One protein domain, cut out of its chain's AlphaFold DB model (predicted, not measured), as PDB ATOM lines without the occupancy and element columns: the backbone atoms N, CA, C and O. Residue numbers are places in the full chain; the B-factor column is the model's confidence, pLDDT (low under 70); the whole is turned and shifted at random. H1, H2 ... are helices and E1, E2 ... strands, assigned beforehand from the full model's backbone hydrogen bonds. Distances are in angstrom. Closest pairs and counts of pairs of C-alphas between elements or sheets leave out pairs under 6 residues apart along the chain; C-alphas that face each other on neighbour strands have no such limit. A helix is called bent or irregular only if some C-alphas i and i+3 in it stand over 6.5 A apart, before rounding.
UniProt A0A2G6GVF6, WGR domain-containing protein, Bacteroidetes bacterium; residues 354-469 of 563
ATOM      1  N   TYR A 354      82.337   7.905  28.370       72.94
ATOM      2  CA  TYR A 354      83.398   7.493  29.285       72.94
ATOM      3  C   TYR A 354      83.813   8.634  30.206       72.94
ATOM      4  O   TYR A 354      84.308   9.663  29.732       72.94
ATOM      5  N   HIS A 355      83.697   8.410  31.510       75.44
ATOM      6  CA  HIS A 355      84.249   9.282  32.530       75.44
ATOM      7  C   HIS A 355      84.890   8.411  33.620       75.44
ATOM      8  O   HIS A 355      84.180   7.887  34.473       75.44
ATOM      9  N   PRO A 356      86.233   8.278  33.647       72.06
ATOM     10  CA  PRO A 356      86.915   7.340  34.548       72.06
ATOM     11  C   PRO A 356      86.679   7.616  36.038       72.06
ATOM     12  O   PRO A 356      86.913   6.738  36.864       72.06
ATOM     13  N   GLU A 357      86.247   8.829  36.375       80.00
ATOM     14  CA  GLU A 357      85.959   9.286  37.735       80.00
ATOM     15  C   GLU A 357      84.453   9.267  38.063       80.00
ATOM     16  O   GLU A 357      84.065   9.647  39.164       80.00
ATOM     17  N   ASP A 358      83.587   8.837  37.136       84.81
ATOM     18  CA  ASP A 358      82.148   8.769  37.381       84.81
ATOM     19  C   ASP A 358      81.815   7.595  38.327       84.81
ATOM     20  O   ASP A 358      82.033   6.429  37.972       84.81
ATOM     21  N   PRO A 359      81.251   7.854  39.523       88.00
ATOM     22  CA  PRO A 359      80.902   6.801  40.475       88.00
ATOM     23  C   PRO A 359      79.872   5.800  39.935       88.00
ATOM     24  O   PRO A 359      79.876   4.644  40.357       88.00
ATOM     25  N   ARG A 360      79.023   6.204  38.984       89.19
ATOM     26  CA  ARG A 360      78.048   5.316  38.329       89.19
ATOM     27  C   ARG A 360      78.740   4.345  37.385       89.19
ATOM     28  O   ARG A 360      78.385   3.170  37.337       89.19
ATOM     29  N   GLU A 361      79.750   4.826  36.664       87.62
ATOM     30  CA  GLU A 361      80.573   3.987  35.797       87.62
ATOM     31  C   GLU A 361      81.366   2.971  36.629       87.62
ATOM     32  O   GLU A 361      81.352   1.778  36.323       87.62
ATOM     33  N   MET A 362      81.989   3.420  37.725       88.69
ATOM     34  CA  MET A 362      82.719   2.542  38.646       88.69
ATOM     35  C   MET A 362      81.815   1.467  39.260       88.69
ATOM     36  O   MET A 362      82.196   0.296  39.274       88.69
ATOM     37  N   PHE A 363      80.598   1.836  39.682       92.81
ATOM     38  CA  PHE A 363      79.601   0.895  40.199       92.81
ATOM     39  C   PHE A 363      79.355  -0.263  39.226       92.81
ATOM     40  O   PHE A 363      79.447  -1.430  39.622       92.81
ATOM     41  N   TRP A 364      79.057   0.057  37.962       91.88
ATOM     42  CA  TRP A 364      78.760  -0.951  36.947       91.88
ATOM     43  C   TRP A 364      79.995  -1.747  36.569       91.88
ATOM     44  O   TRP A 364      79.931  -2.970  36.492       91.88
ATOM     45  N   ARG A 365      81.135  -1.074  36.401       90.19
ATOM     46  CA  ARG A 365      82.401  -1.719  36.067       90.19
ATOM     47  C   ARG A 365      82.762  -2.799  37.081       90.19
ATOM     48  O   ARG A 365      82.996  -3.936  36.689       90.19
ATOM     49  N   GLU A 366      82.800  -2.480  38.371       91.88
ATOM     50  CA  GLU A 366      83.193  -3.448  39.405       91.88
ATOM     51  C   GLU A 366      82.289  -4.685  39.405       91.88
ATOM     52  O   GLU A 366      82.772  -5.821  39.402       91.88
ATOM     53  N   ARG A 367      80.974  -4.472  39.327       94.75
ATOM     54  CA  ARG A 367      79.969  -5.542  39.357       94.75
ATOM     55  C   ARG A 367      79.965  -6.383  38.097       94.75
ATOM     56  O   ARG A 367      79.932  -7.607  38.179       94.75
ATOM     57  N   THR A 368      80.040  -5.755  36.928       92.25
ATOM     58  CA  THR A 368      80.080  -6.482  35.660       92.25
ATOM     59  C   THR A 368      81.365  -7.289  35.524       92.25
ATOM     60  O   THR A 368      81.311  -8.412  35.034       92.25
ATOM     61  N   LEU A 369      82.508  -6.792  36.009       90.19
ATOM     62  CA  LEU A 369      83.750  -7.570  36.009       90.19
ATOM     63  C   LEU A 369      83.732  -8.717  37.016       90.19
ATOM     64  O   LEU A 369      84.239  -9.793  36.706       90.19
ATOM     65  N   ALA A 370      83.114  -8.528  38.184       92.69
ATOM     66  CA  ALA A 370      82.879  -9.623  39.118       92.69
ATOM     67  C   ALA A 370      81.964 -10.697  38.502       92.69
ATOM     68  O   ALA A 370      82.264 -11.888  38.591       92.69
ATOM     69  N   TYR A 371      80.897 -10.281  37.817       94.62
ATOM     70  CA  TYR A 371      79.995 -11.173  37.094       94.62
ATOM     71  C   TYR A 371      80.697 -11.913  35.944       94.62
ATOM     72  O   TYR A 371      80.568 -13.135  35.828       94.62
ATOM     73  N   GLU A 372      81.504 -11.218  35.134       90.94
ATOM     74  CA  GLU A 372      82.316 -11.832  34.074       90.94
ATOM     75  C   GLU A 372      83.278 -12.870  34.669       90.94
ATOM     76  O   GLU A 372      83.345 -13.991  34.180       90.94
ATOM     77  N   ALA A 373      83.979 -12.544  35.759       89.88
ATOM     78  CA  ALA A 373      84.931 -13.455  36.397       89.88
ATOM     79  C   ALA A 373      84.276 -14.727  36.968       89.88
ATOM     80  O   ALA A 373      84.913 -15.777  37.018       89.88
ATOM     81  N   GLN A 374      83.009 -14.653  37.390       91.62
ATOM     82  CA  GLN A 374      82.241 -15.811  37.866       91.62
ATOM     83  C   GLN A 374      81.676 -16.661  36.722       91.62
ATOM     84  O   GLN A 374      81.460 -17.870  36.870       91.62
ATOM     85  N   THR A 375      81.392 -16.031  35.583       88.81
ATOM     86  CA  THR A 375      80.740 -16.692  34.453       88.81
ATOM     87  C   THR A 375      81.726 -17.259  33.452       88.81
ATOM     88  O   THR A 375      81.450 -18.363  32.991       88.81
ATOM     89  N   VAL A 376      82.843 -16.565  33.197       86.69
ATOM     90  CA  VAL A 376      83.880 -16.879  32.204       86.69
ATOM     91  C   VAL A 376      85.110 -17.501  32.864       86.69
ATOM     92  O   VAL A 376      85.984 -16.804  33.384       86.69
ATOM     93  N   LEU A 377      85.225 -18.823  32.769       80.12
ATOM     94  CA  LEU A 377      86.358 -19.594  33.293       80.12
ATOM     95  C   LEU A 377      87.423 -19.888  32.231       80.12
ATOM     96  O   LEU A 377      88.600 -20.061  32.554       80.12
ATOM     97  N   HIS A 378      87.023 -19.931  30.959       84.56
ATOM     98  CA  HIS A 378      87.886 -20.315  29.844       84.56
ATOM     99  C   HIS A 378      87.891 -19.255  28.744       84.56
ATOM    100  O   HIS A 378      86.840 -18.767  28.318       84.56
ATOM    101  N   ARG A 379      89.094 -18.936  28.257       86.06
ATOM    102  CA  ARG A 379      89.327 -17.986  27.165       86.06
ATOM    103  C   ARG A 379      89.948 -18.691  25.958       86.06
ATOM    104  O   ARG A 379      90.639 -19.694  26.113       86.06
ATOM    105  N   SER A 380      89.662 -18.177  24.771       82.00
ATOM    106  CA  SER A 380      90.120 -18.666  23.474       82.00
ATOM    107  C   SER A 380      90.826 -17.547  22.719       82.00
ATOM    108  O   SER A 380      90.516 -16.375  22.920       82.00
ATOM    109  N   THR A 381      91.741 -17.933  21.830       80.19
ATOM    110  CA  THR A 381      92.339 -17.068  20.803       80.19
ATOM    111  C   THR A 381      91.464 -16.948  19.551       80.19
ATOM    112  O   THR A 381      91.788 -16.186  18.639       80.19
ATOM    113  N   GLU A 382      90.412 -17.763  19.451       83.19
ATOM    114  CA  GLU A 382      89.555 -17.830  18.272       83.19
ATOM    115  C   GLU A 382      88.567 -16.653  18.214       83.19
ATOM    116  O   GLU A 382      88.043 -16.230  19.248       83.19
ATOM    117  N   PRO A 383      88.286 -16.118  17.011       84.50
ATOM    118  CA  PRO A 383      87.267 -15.088  16.827       84.50
ATOM    119  C   PRO A 383      85.868 -15.594  17.189       84.50
ATOM    120  O   PRO A 383      85.575 -16.783  17.059       84.50
ATOM    121  N   LEU A 384      84.973 -14.675  17.561       87.69
ATOM    122  CA  LEU A 384      83.570 -15.015  17.791       87.69
ATOM    123  C   LEU A 384      82.870 -15.382  16.484       87.69
ATOM    124  O   LEU A 384      82.897 -14.619  15.515       87.69
ATOM    125  N   ASP A 385      82.178 -16.518  16.498       92.25
ATOM    126  CA  ASP A 385      81.234 -16.914  15.455       92.25
ATOM    127  C   ASP A 385      79.917 -16.148  15.648       92.25
ATOM    128  O   ASP A 385      78.970 -16.618  16.288       92.25
ATOM    129  N   LEU A 386      79.883 -14.911  15.145       94.62
ATOM    130  CA  LEU A 386      78.711 -14.044  15.255       94.62
ATOM    131  C   LEU A 386      77.499 -14.638  14.529       94.62
ATOM    132  O   LEU A 386      76.372 -14.424  14.962       94.62
ATOM    133  N   GLU A 387      77.694 -15.397  13.454       94.69
ATOM    134  CA  GLU A 387      76.620 -16.084  12.742       94.69
ATOM    135  C   GLU A 387      75.938 -17.132  13.630       94.69
ATOM    136  O   GLU A 387      74.705 -17.155  13.719       94.69
ATOM    137  N   ALA A 388      76.715 -17.944  14.351       93.88
ATOM    138  CA  ALA A 388      76.173 -18.880  15.330       93.88
ATOM    139  C   ALA A 388      75.473 -18.144  16.481       93.88
ATOM    140  O   ALA A 388      74.336 -18.482  16.824       93.88
ATOM    141  N   MET A 389      76.100 -17.109  17.047       95.38
ATOM    142  CA  MET A 389      75.536 -16.341  18.168       95.38
ATOM    143  C   MET A 389      74.256 -15.587  17.789       95.38
ATOM    144  O   MET A 389      73.323 -15.491  18.585       95.38
ATOM    145  N   ALA A 390      74.158 -15.107  16.549       95.81
ATOM    146  CA  ALA A 390      72.974 -14.429  16.035       95.81
ATOM    147  C   ALA A 390      71.742 -15.336  15.999       95.81
ATOM    148  O   ALA A 390      70.619 -14.831  16.036       95.81
ATOM    149  N   SER A 391      71.919 -16.661  15.977       95.75
ATOM    150  CA  SER A 391      70.815 -17.622  16.063       95.75
ATOM    151  C   SER A 391      70.302 -17.843  17.490       95.75
ATOM    152  O   SER A 391      69.198 -18.356  17.659       95.75
ATOM    153  N   TRP A 392      71.051 -17.435  18.521       96.38
ATOM    154  CA  TRP A 392      70.682 -17.704  19.910       96.38
ATOM    155  C   TRP A 392      69.481 -16.880  20.347       96.38
ATOM    156  O   TRP A 392      69.438 -15.664  20.142       96.38
ATOM    157  N   ASP A 393      68.524 -17.544  20.978       95.38
ATOM    158  CA  ASP A 393      67.444 -16.899  21.709       95.38
ATOM    159  C   ASP A 393      67.832 -16.865  23.189       95.38
ATOM    160  O   ASP A 393      67.969 -17.915  23.818       95.38
ATOM    161  N   ILE A 394      68.114 -15.667  23.704       96.75
ATOM    162  CA  ILE A 394      68.584 -15.468  25.076       96.75
ATOM    163  C   ILE A 394      67.418 -14.902  25.894       96.75
ATOM    164  O   ILE A 394      67.002 -13.769  25.632       96.75
ATOM    165  N   PRO A 395      66.885 -15.650  26.877       93.81
ATOM    166  CA  PRO A 395      65.753 -15.198  27.674       93.81
ATOM    167  C   PRO A 395      65.999 -13.833  28.319       93.81
ATOM    168  O   PRO A 395      67.066 -13.561  28.859       93.81
ATOM    169  N   GLY A 396      64.993 -12.960  28.264       94.44
ATOM    170  CA  GLY A 396      65.053 -11.637  28.883       94.44
ATOM    171  C   GLY A 396      65.863 -10.589  28.116       94.44
ATOM    172  O   GLY A 396      65.763  -9.419  28.467       94.44
ATOM    173  N   LEU A 397      66.601 -10.945  27.060       96.88
ATOM    174  CA  LEU A 397      67.339  -9.983  26.243       96.88
ATOM    175  C   LEU A 397      66.726  -9.847  24.852       96.88
ATOM    176  O   LEU A 397      66.419 -10.820  24.171       96.88
ATOM    177  N   SER A 398      66.627  -8.608  24.388       97.06
ATOM    178  CA  SER A 398      66.450  -8.314  22.968       97.06
ATOM    179  C   SER A 398      67.816  -8.222  22.286       97.06
ATOM    180  O   SER A 398      68.804  -7.845  22.919       97.06
ATOM    181  N   LYS A 399      67.885  -8.565  20.995       96.31
ATOM    182  CA  LYS A 399      69.110  -8.466  20.189       96.31
ATOM    183  C   LYS A 399      68.886  -7.626  18.937       96.31
ATOM    184  O   LYS A 399      67.876  -7.773  18.253       96.31
ATOM    185  N   GLU A 400      69.855  -6.781  18.625       97.19
ATOM    186  CA  GLU A 400      69.945  -6.002  17.393       97.19
ATOM    187  C   GLU A 400      71.179  -6.483  16.617       97.19
ATOM    188  O   GLU A 400      72.287  -6.489  17.150       97.19
ATOM    189  N   ILE A 401      70.987  -6.926  15.373       97.19
ATOM    190  CA  ILE A 401      72.062  -7.458  14.525       97.19
ATOM    191  C   ILE A 401      72.446  -6.388  13.507       97.19
ATOM    192  O   ILE A 401      71.615  -5.968  12.699       97.19
ATOM    193  N   GLN A 402      73.710  -5.968  13.515       96.38
ATOM    194  CA  GLN A 402      74.223  -4.994  12.555       96.38
ATOM    195  C   GLN A 402      75.057  -5.697  11.489       96.38
ATOM    196  O   GLN A 402      75.946  -6.492  11.792       96.38
ATOM    197  N   HIS A 403      74.792  -5.389  10.219       94.44
ATOM    198  CA  HIS A 403      75.470  -6.005   9.079       94.44
ATOM    199  C   HIS A 403      76.480  -5.053   8.433       94.44
ATOM    200  O   HIS A 403      76.213  -3.866   8.248       94.44
ATOM    201  N   ARG A 404      77.616  -5.598   7.984       89.88
ATOM    202  CA  ARG A 404      78.556  -4.917   7.081       89.88
ATOM    203  C   ARG A 404      78.617  -5.684   5.766       89.88
ATOM    204  O   ARG A 404      79.348  -6.663   5.614       89.88
ATOM    205  N   GLY A 405      77.806  -5.245   4.808       91.25
ATOM    206  CA  GLY A 405      77.562  -6.001   3.582       91.25
ATOM    207  C   GLY A 405      76.766  -7.269   3.888       91.25
ATOM    208  O   GLY A 405      75.686  -7.189   4.459       91.25
ATOM    209  N   LYS A 406      77.297  -8.440   3.514       90.38
ATOM    210  CA  LYS A 406      76.642  -9.741   3.756       90.38
ATOM    211  C   LYS A 406      77.009 -10.395   5.093       90.38
ATOM    212  O   LYS A 406      76.446 -11.433   5.412       90.38
ATOM    213  N   LYS A 407      77.958  -9.830   5.844       92.88
ATOM    214  CA  LYS A 407      78.441 -10.393   7.114       92.88
ATOM    215  C   LYS A 407      77.814  -9.679   8.302       92.88
ATOM    216  O   LYS A 407      77.523  -8.482   8.205       92.88
ATOM    217  N   ILE A 408      77.642 -10.396   9.407       95.56
ATOM    218  CA  ILE A 408      77.287  -9.784  10.687       95.56
ATOM    219  C   ILE A 408      78.529  -9.055  11.205       95.56
ATOM    220  O   ILE A 408      79.614  -9.622  11.279       95.56
ATOM    221  N   ALA A 409      78.387  -7.762  11.478       94.19
ATOM    222  CA  ALA A 409      79.452  -6.925  12.014       94.19
ATOM    223  C   ALA A 409      79.431  -6.919  13.542       94.19
ATOM    224  O   ALA A 409      80.487  -7.014  14.163       94.19
ATOM    225  N   SER A 410      78.233  -6.826  14.125       96.12
ATOM    226  CA  SER A 410      78.036  -6.832  15.568       96.12
ATOM    227  C   SER A 410      76.656  -7.356  15.969       96.12
ATOM    228  O   SER A 410      75.710  -7.351  15.172       96.12
ATOM    229  N   ILE A 411      76.552  -7.797  17.222       97.31
ATOM    230  CA  ILE A 411      75.293  -8.138  17.891       97.31
ATOM    231  C   ILE A 411      75.205  -7.306  19.166       97.31
ATOM    232  O   ILE A 411      76.102  -7.361  20.005       97.31
ATOM    233  N   ILE A 412      74.122  -6.550  19.319       96.38
ATOM    234  CA  ILE A 412      73.887  -5.689  20.476       96.38
ATOM    235  C   ILE A 412      72.750  -6.282  21.300       96.38
ATOM    236  O   ILE A 412      71.615  -6.350  20.831       96.38
ATOM    237  N   TYR A 413      73.047  -6.675  22.536       96.44
ATOM    238  CA  TYR A 413      72.068  -7.168  23.497       96.44
ATOM    239  C   TYR A 413      71.535  -6.024  24.360       96.44
ATOM    240  O   TYR A 413      72.296  -5.207  24.895       96.44
ATOM    241  N   ARG A 414      70.208  -5.974  24.498       95.50
ATOM    242  CA  ARG A 414      69.485  -4.927  25.216       95.50
ATOM    243  C   ARG A 414      68.442  -5.499  26.167       95.50
ATOM    244  O   ARG A 414      67.762  -6.468  25.829       95.50
ATOM    245  N   LEU A 415      68.242  -4.821  27.289       93.88
ATOM    246  CA  LEU A 415      67.145  -5.053  28.226       93.88
ATOM    247  C   LEU A 415      66.415  -3.724  28.435       93.88
ATOM    248  O   LEU A 415      67.054  -2.707  28.690       93.88
ATOM    249  N   ASP A 416      65.095  -3.716  28.238       87.94
ATOM    250  CA  ASP A 416      64.246  -2.520  28.363       87.94
ATOM    251  C   ASP A 416      64.770  -1.303  27.566       87.94
ATOM    252  O   ASP A 416      64.754  -0.158  28.013       87.94
ATOM    253  N   GLY A 417      65.297  -1.566  26.362       84.81
ATOM    254  CA  GLY A 417      65.874  -0.561  25.460       84.81
ATOM    255  C   GLY A 417      67.317  -0.143  25.780       84.81
ATOM    256  O   GLY A 417      68.000   0.388  24.896       84.81
ATOM    257  N   ARG A 418      67.829  -0.439  26.981       86.88
ATOM    258  CA  ARG A 418      69.213  -0.140  27.381       86.88
ATOM    259  C   ARG A 418      70.189  -1.161  26.822       86.88
ATOM    260  O   ARG A 418      69.911  -2.356  26.808       86.88
ATOM    261  N   ARG A 419      71.339  -0.687  26.342       91.50
ATOM    262  CA  ARG A 419      72.416  -1.531  25.812       91.50
ATOM    263  C   ARG A 419      73.183  -2.137  26.982       91.50
ATOM    264  O   ARG A 419      73.749  -1.392  27.766       91.50
ATOM    265  N   LEU A 420      73.242  -3.464  27.070       92.75
ATOM    266  CA  LEU A 420      74.012  -4.146  28.118       92.75
ATOM    267  C   LEU A 420      75.361  -4.645  27.604       92.75
ATOM    268  O   LEU A 420      76.368  -4.519  28.295       92.75
ATOM    269  N   LEU A 421      75.393  -5.183  26.383       93.00
ATOM    270  CA  LEU A 421      76.587  -5.786  25.795       93.00
ATOM    271  C   LEU A 421      76.540  -5.681  24.268       93.00
ATOM    272  O   LEU A 421      75.503  -5.920  23.654       93.00
ATOM    273  N   SER A 422      77.669  -5.348  23.657       93.75
ATOM    274  CA  SER A 422      77.888  -5.378  22.213       93.75
ATOM    275  C   SER A 422      79.013  -6.351  21.900       93.75
ATOM    276  O   SER A 422      80.092  -6.244  22.477       93.75
ATOM    277  N   LEU A 423      78.774  -7.275  20.976       93.44
ATOM    278  CA  LEU A 423      79.744  -8.271  20.532       93.44
ATOM    279  C   LEU A 423      80.173  -8.006  19.095       93.44
ATOM    280  O   LEU A 423      79.334  -7.774  18.228       93.44
ATOM    281  N   GLU A 424      81.469  -8.112  18.841       92.12
ATOM    282  CA  GLU A 424      82.086  -8.116  17.519       92.12
ATOM    283  C   GLU A 424      83.078  -9.282  17.411       92.12
ATOM    284  O   GLU A 424      83.515  -9.840  18.414       92.12
ATOM    285  N   SER A 425      83.487  -9.633  16.188       87.44
ATOM    286  CA  SER A 425      84.353 -10.802  15.922       87.44
ATOM    287  C   SER A 425      85.618 -10.891  16.792       87.44
ATOM    288  O   SER A 425      86.043 -11.992  17.132       87.44
ATOM    289  N   HIS A 426      86.204  -9.754  17.178       84.75
ATOM    290  CA  HIS A 426      87.452  -9.693  17.951       84.75
ATOM    291  C   HIS A 426      87.383  -8.773  19.178       84.75
ATOM    292  O   HIS A 426      88.414  -8.483  19.777       84.75
ATOM    293  N   ARG A 427      86.202  -8.261  19.536       86.81
ATOM    294  CA  ARG A 427      86.053  -7.340  20.671       86.81
ATOM    295  C   ARG A 427      84.639  -7.362  21.217       86.81
ATOM    296  O   ARG A 427      83.704  -7.770  20.532       86.81
ATOM    297  N   TYR A 428      84.484  -6.880  22.437       89.44
ATOM    298  CA  TYR A 428      83.183  -6.653  23.037       89.44
ATOM    299  C   TYR A 428      83.213  -5.400  23.910       89.44
ATOM    300  O   TYR A 428      84.275  -4.967  24.357       89.44
ATOM    301  N   ASP A 429      82.040  -4.811  24.108       88.50
ATOM    302  CA  ASP A 429      81.844  -3.573  24.860       88.50
ATOM    303  C   ASP A 429      80.632  -3.740  25.773       88.50
ATOM    304  O   ASP A 429      79.549  -4.114  25.308       88.50
ATOM    305  N   TYR A 430      80.802  -3.475  27.066       88.88
ATOM    306  CA  TYR A 430      79.672  -3.412  27.985       88.88
ATOM    307  C   TYR A 430      78.989  -2.060  27.830       88.88
ATOM    308  O   TYR A 430      79.625  -1.017  27.828       88.88
ATOM    309  N   GLY A 431      77.668  -2.055  27.690       86.31
ATOM    310  CA  GLY A 431      76.946  -0.805  27.493       86.31
ATOM    311  C   GLY A 431      76.845   0.049  28.757       86.31
ATOM    312  O   GLY A 431      76.700   1.254  28.627       86.31
ATOM    313  N   LEU A 432      76.964  -0.553  29.947       86.25
ATOM    314  CA  LEU A 432      76.739   0.109  31.243       86.25
ATOM    315  C   LEU A 432      77.925   0.953  31.737       86.25
ATOM    316  O   LEU A 432      77.772   1.785  32.631       86.25
ATOM    317  N   PHE A 433      79.106   0.728  31.166       84.06
ATOM    318  CA  PHE A 433      80.323   1.484  31.430       84.06
ATOM    319  C   PHE A 433      81.201   1.440  30.185       84.06
ATOM    320  O   PHE A 433      81.320   0.395  29.553       84.06
ATOM    321  N   SER A 434      81.832   2.554  29.820       68.62
ATOM    322  CA  SER A 434      82.640   2.585  28.603       68.62
ATOM    323  C   SER A 434      83.995   1.925  28.845       68.62
ATOM    324  O   SER A 434      84.970   2.573  29.220       68.62
ATOM    325  N   TRP A 435      84.090   0.633  28.551       67.62
ATOM    326  CA  TRP A 435      85.367  -0.063  28.484       67.62
ATOM    327  C   TRP A 435      85.437  -0.892  27.211       67.62
ATOM    328  O   TRP A 435      85.064  -2.063  27.176       67.62
ATOM    329  N   LEU A 436      85.982  -0.274  26.161       58.47
ATOM    330  CA  LEU A 436      86.444  -1.002  24.989       58.47
ATOM    331  C   LEU A 436      87.600  -1.900  25.420       58.47
ATOM    332  O   LEU A 436      88.748  -1.466  25.540       58.47
ATOM    333  N   ARG A 437      87.292  -3.172  25.657       58.19
ATOM    334  CA  ARG A 437      88.317  -4.196  25.739       58.19
ATOM    335  C   ARG A 437      88.714  -4.516  24.302       58.19
ATOM    336  O   ARG A 437      88.119  -5.377  23.657       58.19
ATOM    337  N   ASP A 438      89.720  -3.801  23.804       52.97
ATOM    338  CA  ASP A 438      90.494  -4.247  22.647       52.97
ATOM    339  C   ASP A 438      91.221  -5.523  23.079       52.97
ATOM    340  O   ASP A 438      92.341  -5.512  23.594       52.97
ATOM    341  N   GLY A 439      90.519  -6.647  22.984       48.62
ATOM    342  CA  GLY A 439      91.117  -7.942  23.206       48.62
ATOM    343  C   GLY A 439      92.154  -8.158  22.117       48.62
ATOM    344  O   GLY A 439      91.807  -8.311  20.948       48.62
ATOM    345  N   ALA A 440      93.430  -8.268  22.493       52.06
ATOM    346  CA  ALA A 440      94.266  -9.223  21.780       52.06
ATOM    347  C   ALA A 440      93.450 -10.534  21.706       52.06
ATOM    348  O   ALA A 440      92.860 -10.902  22.732       52.06
ATOM    349  N   PRO A 441      93.361 -11.205  20.539       56.25
ATOM    350  CA  PRO A 441      92.481 -12.362  20.330       56.25
ATOM    351  C   PRO A 441      92.550 -13.390  21.464       56.25
ATOM    352  O   PRO A 441      91.555 -14.009  21.797       56.25
ATOM    353  N   GLU A 442      93.711 -13.475  22.110       58.34
ATOM    354  CA  GLU A 442      94.124 -14.301  23.246       58.34
ATOM    355  C   GLU A 442      93.256 -14.230  24.519       58.34
ATOM    356  O   GLU A 442      93.475 -15.018  25.434       58.34
ATOM    357  N   ASN A 443      92.279 -13.320  24.610       75.25
ATOM    358  CA  ASN A 443      91.504 -13.096  25.835       75.25
ATOM    359  C   ASN A 443      89.975 -13.143  25.668       75.25
ATOM    360  O   ASN A 443      89.259 -12.678  26.560       75.25
ATOM    361  N   MET A 444      89.441 -13.706  24.584       84.12
ATOM    362  CA  MET A 444      87.985 -13.787  24.387       84.12
ATOM    363  C   MET A 444      87.375 -14.974  25.153       84.12
ATOM    364  O   MET A 444      87.964 -16.051  25.138       84.12
ATOM    365  N   PRO A 445      86.211 -14.846  25.818       89.62
ATOM    366  CA  PRO A 445      85.477 -16.002  26.338       89.62
ATOM    367  C   PRO A 445      85.187 -17.031  25.233       89.62
ATOM    368  O   PRO A 445      84.944 -16.660  24.084       89.62
ATOM    369  N   THR A 446      85.204 -18.325  25.566       90.62
ATOM    370  CA  THR A 446      84.787 -19.370  24.608       90.62
ATOM    371  C   THR A 446      83.283 -19.276  24.312       90.62
ATOM    372  O   THR A 446      82.518 -18.720  25.100       90.62
ATOM    373  N   THR A 447      82.821 -19.849  23.197       90.62
ATOM    374  CA  THR A 447      81.399 -19.824  22.805       90.62
ATOM    375  C   THR A 447      80.440 -20.340  23.900       90.62
ATOM    376  O   THR A 447      79.438 -19.668  24.155       90.62
ATOM    377  N   PRO A 448      80.709 -21.461  24.608       92.25
ATOM    378  CA  PRO A 448      79.869 -21.891  25.734       92.25
ATOM    379  C   PRO A 448      79.842 -20.891  26.899       92.25
ATOM    380  O   PRO A 448      78.787 -20.654  27.483       92.25
ATOM    381  N   GLU A 449      80.980 -20.269  27.210       93.56
ATOM    382  CA  GLU A 449      81.089 -19.282  28.291       93.56
ATOM    383  C   GLU A 449      80.332 -17.995  27.940       93.56
ATOM    384  O   GLU A 449      79.639 -17.438  28.789       93.56
ATOM    385  N   TRP A 450      80.368 -17.567  26.672       94.06
ATOM    386  CA  TRP A 450      79.528 -16.470  26.187       94.06
ATOM    387  C   TRP A 450      78.045 -16.757  26.346       94.06
ATOM    388  O   TRP A 450      77.299 -15.884  26.781       94.06
ATOM    389  N   ARG A 451      77.612 -17.972  25.999       95.06
ATOM    390  CA  ARG A 451      76.213 -18.363  26.150       95.06
ATOM    391  C   ARG A 451      75.784 -18.310  27.615       95.06
ATOM    392  O   ARG A 451      74.775 -17.686  27.915       95.06
ATOM    393  N   LYS A 452      76.590 -18.875  28.517       95.19
ATOM    394  CA  LYS A 452      76.352 -18.837  29.968       95.19
ATOM    395  C   LYS A 452      76.291 -17.404  30.513       95.19
ATOM    396  O   LYS A 452      75.403 -17.092  31.301       95.19
ATOM    397  N   LEU A 453      77.211 -16.534  30.088       95.44
ATOM    398  CA  LEU A 453      77.212 -15.116  30.461       95.44
ATOM    399  C   LEU A 453      75.944 -14.413  29.964       95.44
ATOM    400  O   LEU A 453      75.314 -13.680  30.712       95.44
ATOM    401  N   LEU A 454      75.545 -14.635  28.713       96.62
ATOM    402  CA  LEU A 454      74.350 -14.013  28.141       96.62
ATOM    403  C   LEU A 454      73.061 -14.494  28.821       96.62
ATOM    404  O   LEU A 454      72.199 -13.674  29.122       96.62
ATOM    405  N   GLU A 455      72.945 -15.795  29.098       96.50
ATOM    406  CA  GLU A 455      71.770 -16.398  29.745       96.50
ATOM    407  C   GLU A 455      71.541 -15.876  31.175       96.50
ATOM    408  O   GLU A 455      70.395 -15.800  31.606       96.50
ATOM    409  N   GLY A 456      72.591 -15.470  31.900       96.50
ATOM    410  CA  GLY A 456      72.458 -14.867  33.234       96.50
ATOM    411  C   GLY A 456      72.444 -13.330  33.258       96.50
ATOM    412  O   GLY A 456      72.220 -12.744  34.319       96.50
ATOM    413  N   LEU A 457      72.696 -12.662  32.126       95.88
ATOM    414  CA  LEU A 457      72.941 -11.216  32.086       95.88
ATOM    415  C   LEU A 457      71.708 -10.396  32.492       95.88
ATOM    416  O   LEU A 457      71.851  -9.359  33.140       95.88
ATOM    417  N   SER A 458      70.498 -10.849  32.142       96.38
ATOM    418  CA  SER A 458      69.263 -10.152  32.519       96.38
ATOM    419  C   SER A 458      69.018 -10.170  34.025       96.38
ATOM    420  O   SER A 458      68.581  -9.168  34.590       96.38
ATOM    421  N   ASP A 459      69.302 -11.298  34.677       95.75
ATOM    422  CA  ASP A 459      69.085 -11.467  36.114       95.75
ATOM    423  C   ASP A 459      70.141 -10.709  36.912       95.75
ATOM    424  O   ASP A 459      69.793 -10.000  37.856       95.75
ATOM    425  N   PHE A 460      71.402 -10.767  36.464       95.62
ATOM    426  CA  PHE A 460      72.471  -9.906  36.967       95.62
ATOM    427  C   PHE A 460      72.062  -8.430  36.906       95.62
ATOM    428  O   PHE A 460      72.058  -7.749  37.928       95.62
ATOM    429  N   TYR A 461      71.645  -7.942  35.731       94.69
ATOM    430  CA  TYR A 461      71.274  -6.537  35.577       94.69
ATOM    431  C   TYR A 461      70.127  -6.144  36.509       94.69
ATOM    432  O   TYR A 461      70.207  -5.119  37.173       94.69
ATOM    433  N   ARG A 462      69.065  -6.954  36.599       93.81
ATOM    434  CA  ARG A 462      67.916  -6.657  37.470       93.81
ATOM    435  C   ARG A 462      68.287  -6.631  38.951       93.81
ATOM    436  O   ARG A 462      67.739  -5.809  39.684       93.81
ATOM    437  N   ALA A 463      69.182  -7.517  39.386       93.62
ATOM    438  CA  ALA A 463      69.668  -7.538  40.760       93.62
ATOM    439  C   ALA A 463      70.446  -6.254  41.080       93.62
ATOM    440  O   ALA A 463      70.094  -5.539  42.017       93.62
ATOM    441  N   GLU A 464      71.430  -5.913  40.245       94.56
ATOM    442  CA  GLU A 464      72.290  -4.749  40.471       94.56
ATOM    443  C   GLU A 464      71.576  -3.416  40.222       94.56
ATOM    444  O   GLU A 464      71.880  -2.425  40.882       94.56
ATOM    445  N   GLN A 465      70.587  -3.369  39.324       91.38
ATOM    446  CA  GLN A 465      69.800  -2.162  39.051       91.38
ATOM    447  C   GLN A 465      69.088  -1.657  40.310       91.38
ATOM    448  O   GLN A 465      68.971  -0.452  40.516       91.38
ATOM    449  N   ARG A 466      68.636  -2.565  41.180       89.12
ATOM    450  CA  ARG A 466      67.979  -2.194  42.435       89.12
ATOM    451  C   ARG A 466      68.937  -1.488  43.396       89.12
ATOM    452  O   ARG A 466      68.525  -0.558  44.089       89.12
ATOM    453  N   ASP A 467      70.184  -1.936  43.449       92.25
ATOM    454  CA  ASP A 467      71.227  -1.321  44.271       92.25
ATOM    455  C   ASP A 467      71.704  -0.012  43.636       92.25
ATOM    456  O   ASP A 467      71.876   0.991  44.333       92.25
ATOM    457  N   PHE A 468      71.807   0.015  42.304       92.00
ATOM    458  CA  PHE A 468      72.093   1.224  41.541       92.00
ATOM    459  C   PHE A 468      71.060   2.313  41.833       92.00
ATOM    460  O   PHE A 468      71.440   3.434  42.133       92.00
ATOM    461  N   GLU A 469      69.763   1.998  41.818       90.00
ATOM    462  CA  GLU A 469      68.685   2.963  42.084       90.00
ATOM    463  C   GLU A 469      68.596   3.419  43.546       90.00
ATOM    464  O   GLU A 469      68.059   4.494  43.830       90.00
TER     465      GLU A 469
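AT A GLANCE: This is residues 354 to 469 of the 563 residues of the protein "WGR domain-containing protein" of Bacteroidetes bacterium (UniProt A0A2G6GVF6). A twisted sheet of four strands, E1 to E4, forms a wall with the short helix H2 over one face; beyond one end of the sheet, H1 and the second arm of the bent helix H3 run side by side, opposite ways. The first arm, H3a, turns from this helix pair toward H2, and the long link before it passes along E4. The printed part has 116 residues, with three named helices and four named strands in the order H1, H2, E1, E2, E3, E4, H3. The sheet, in the order E1, E2, E3, E4, is antiparallel throughout, and the class is mixed, helices and strands. The whole is compact, with a radius of gyration of the C-alphas of 13.9 A and spans of 40 by 29 by 25 A.

HOW THE PARTS SIT: E1, residues 398 to 404, E2, residues 407 to 415, E3, residues 418 to 424, and E4, residues 427 to 430, form a meander, each strand the antiparallel neighbour of the one before. E1 and E2 are a hairpin, with N 400 and O 412 2.9 A apart, within hydrogen-bond range. Also within that range are N 413 and O 421 in the hairpin of E2 and E3, at 2.8 A, and N 422 and O 429 in the hairpin of E3 and E4, at 2.8 A. The sheet is twisted, its C-alphas lying up to 4.1 A off the best plane. H2, residues 386 to 390, is on the sheet over E2 at a height of 7.9 A; the closest C-alphas of the two, Leu 386 and Ile 408, are 6.4 A apart. H3, residues 447 to 469, was assigned as one helix by its hydrogen bonds but is bent, with C-alphas 455 and 458 7.3 A apart; its arms H3a, 447 to 455, and H3b, 458 to 469, stand at a steep tilt of 49 degrees. H3b only grazes the sheet, with residues 458 to 462. H1, residues 359 to 375, only grazes it too, with residues 364 to 369. H1 and H3b touch at a shallow tilt of 27 degrees, opposite ways, the closest C-alphas, Tyr 371 and Phe 460, being 7.6 A apart. H1 touches H3a with residues 372 to 375 alone; C-alphas 375 and 453 are closest, at 5.6 A. H2 and H3a are near each other. In H1, H2 and H3a each O i to N i+4 pair is within hydrogen-bond range; in H3b 6 of 8 are.

IN THESE COORDINATES: E2 is 24.5 A long from first to last C-alpha, E1 20.3 A, E3 18.1 A and E4 10.5 A. H1 measures 24.3 A from C-alpha 359 at (80.902, 6.801, 40.475), H2 5.8 A, H3a 12.4 A and H3b 16.2 A, ending at C-alpha 469 at (68.685, 2.963, 42.084).

THE WHOLE: The C-alphas farthest apart, those of Lys 406 and Asp 467, are 41.7 A from each other. The printed part has no cut. The long link, residues 431 to 446, joins E4 to H3; its residues 436 to 437 pair with 428 to 429 of E4, and 444 to 445 with 379 to 380. Mean pLDDT of the printed part is 88.4, and residues 434 to 442 are under 70.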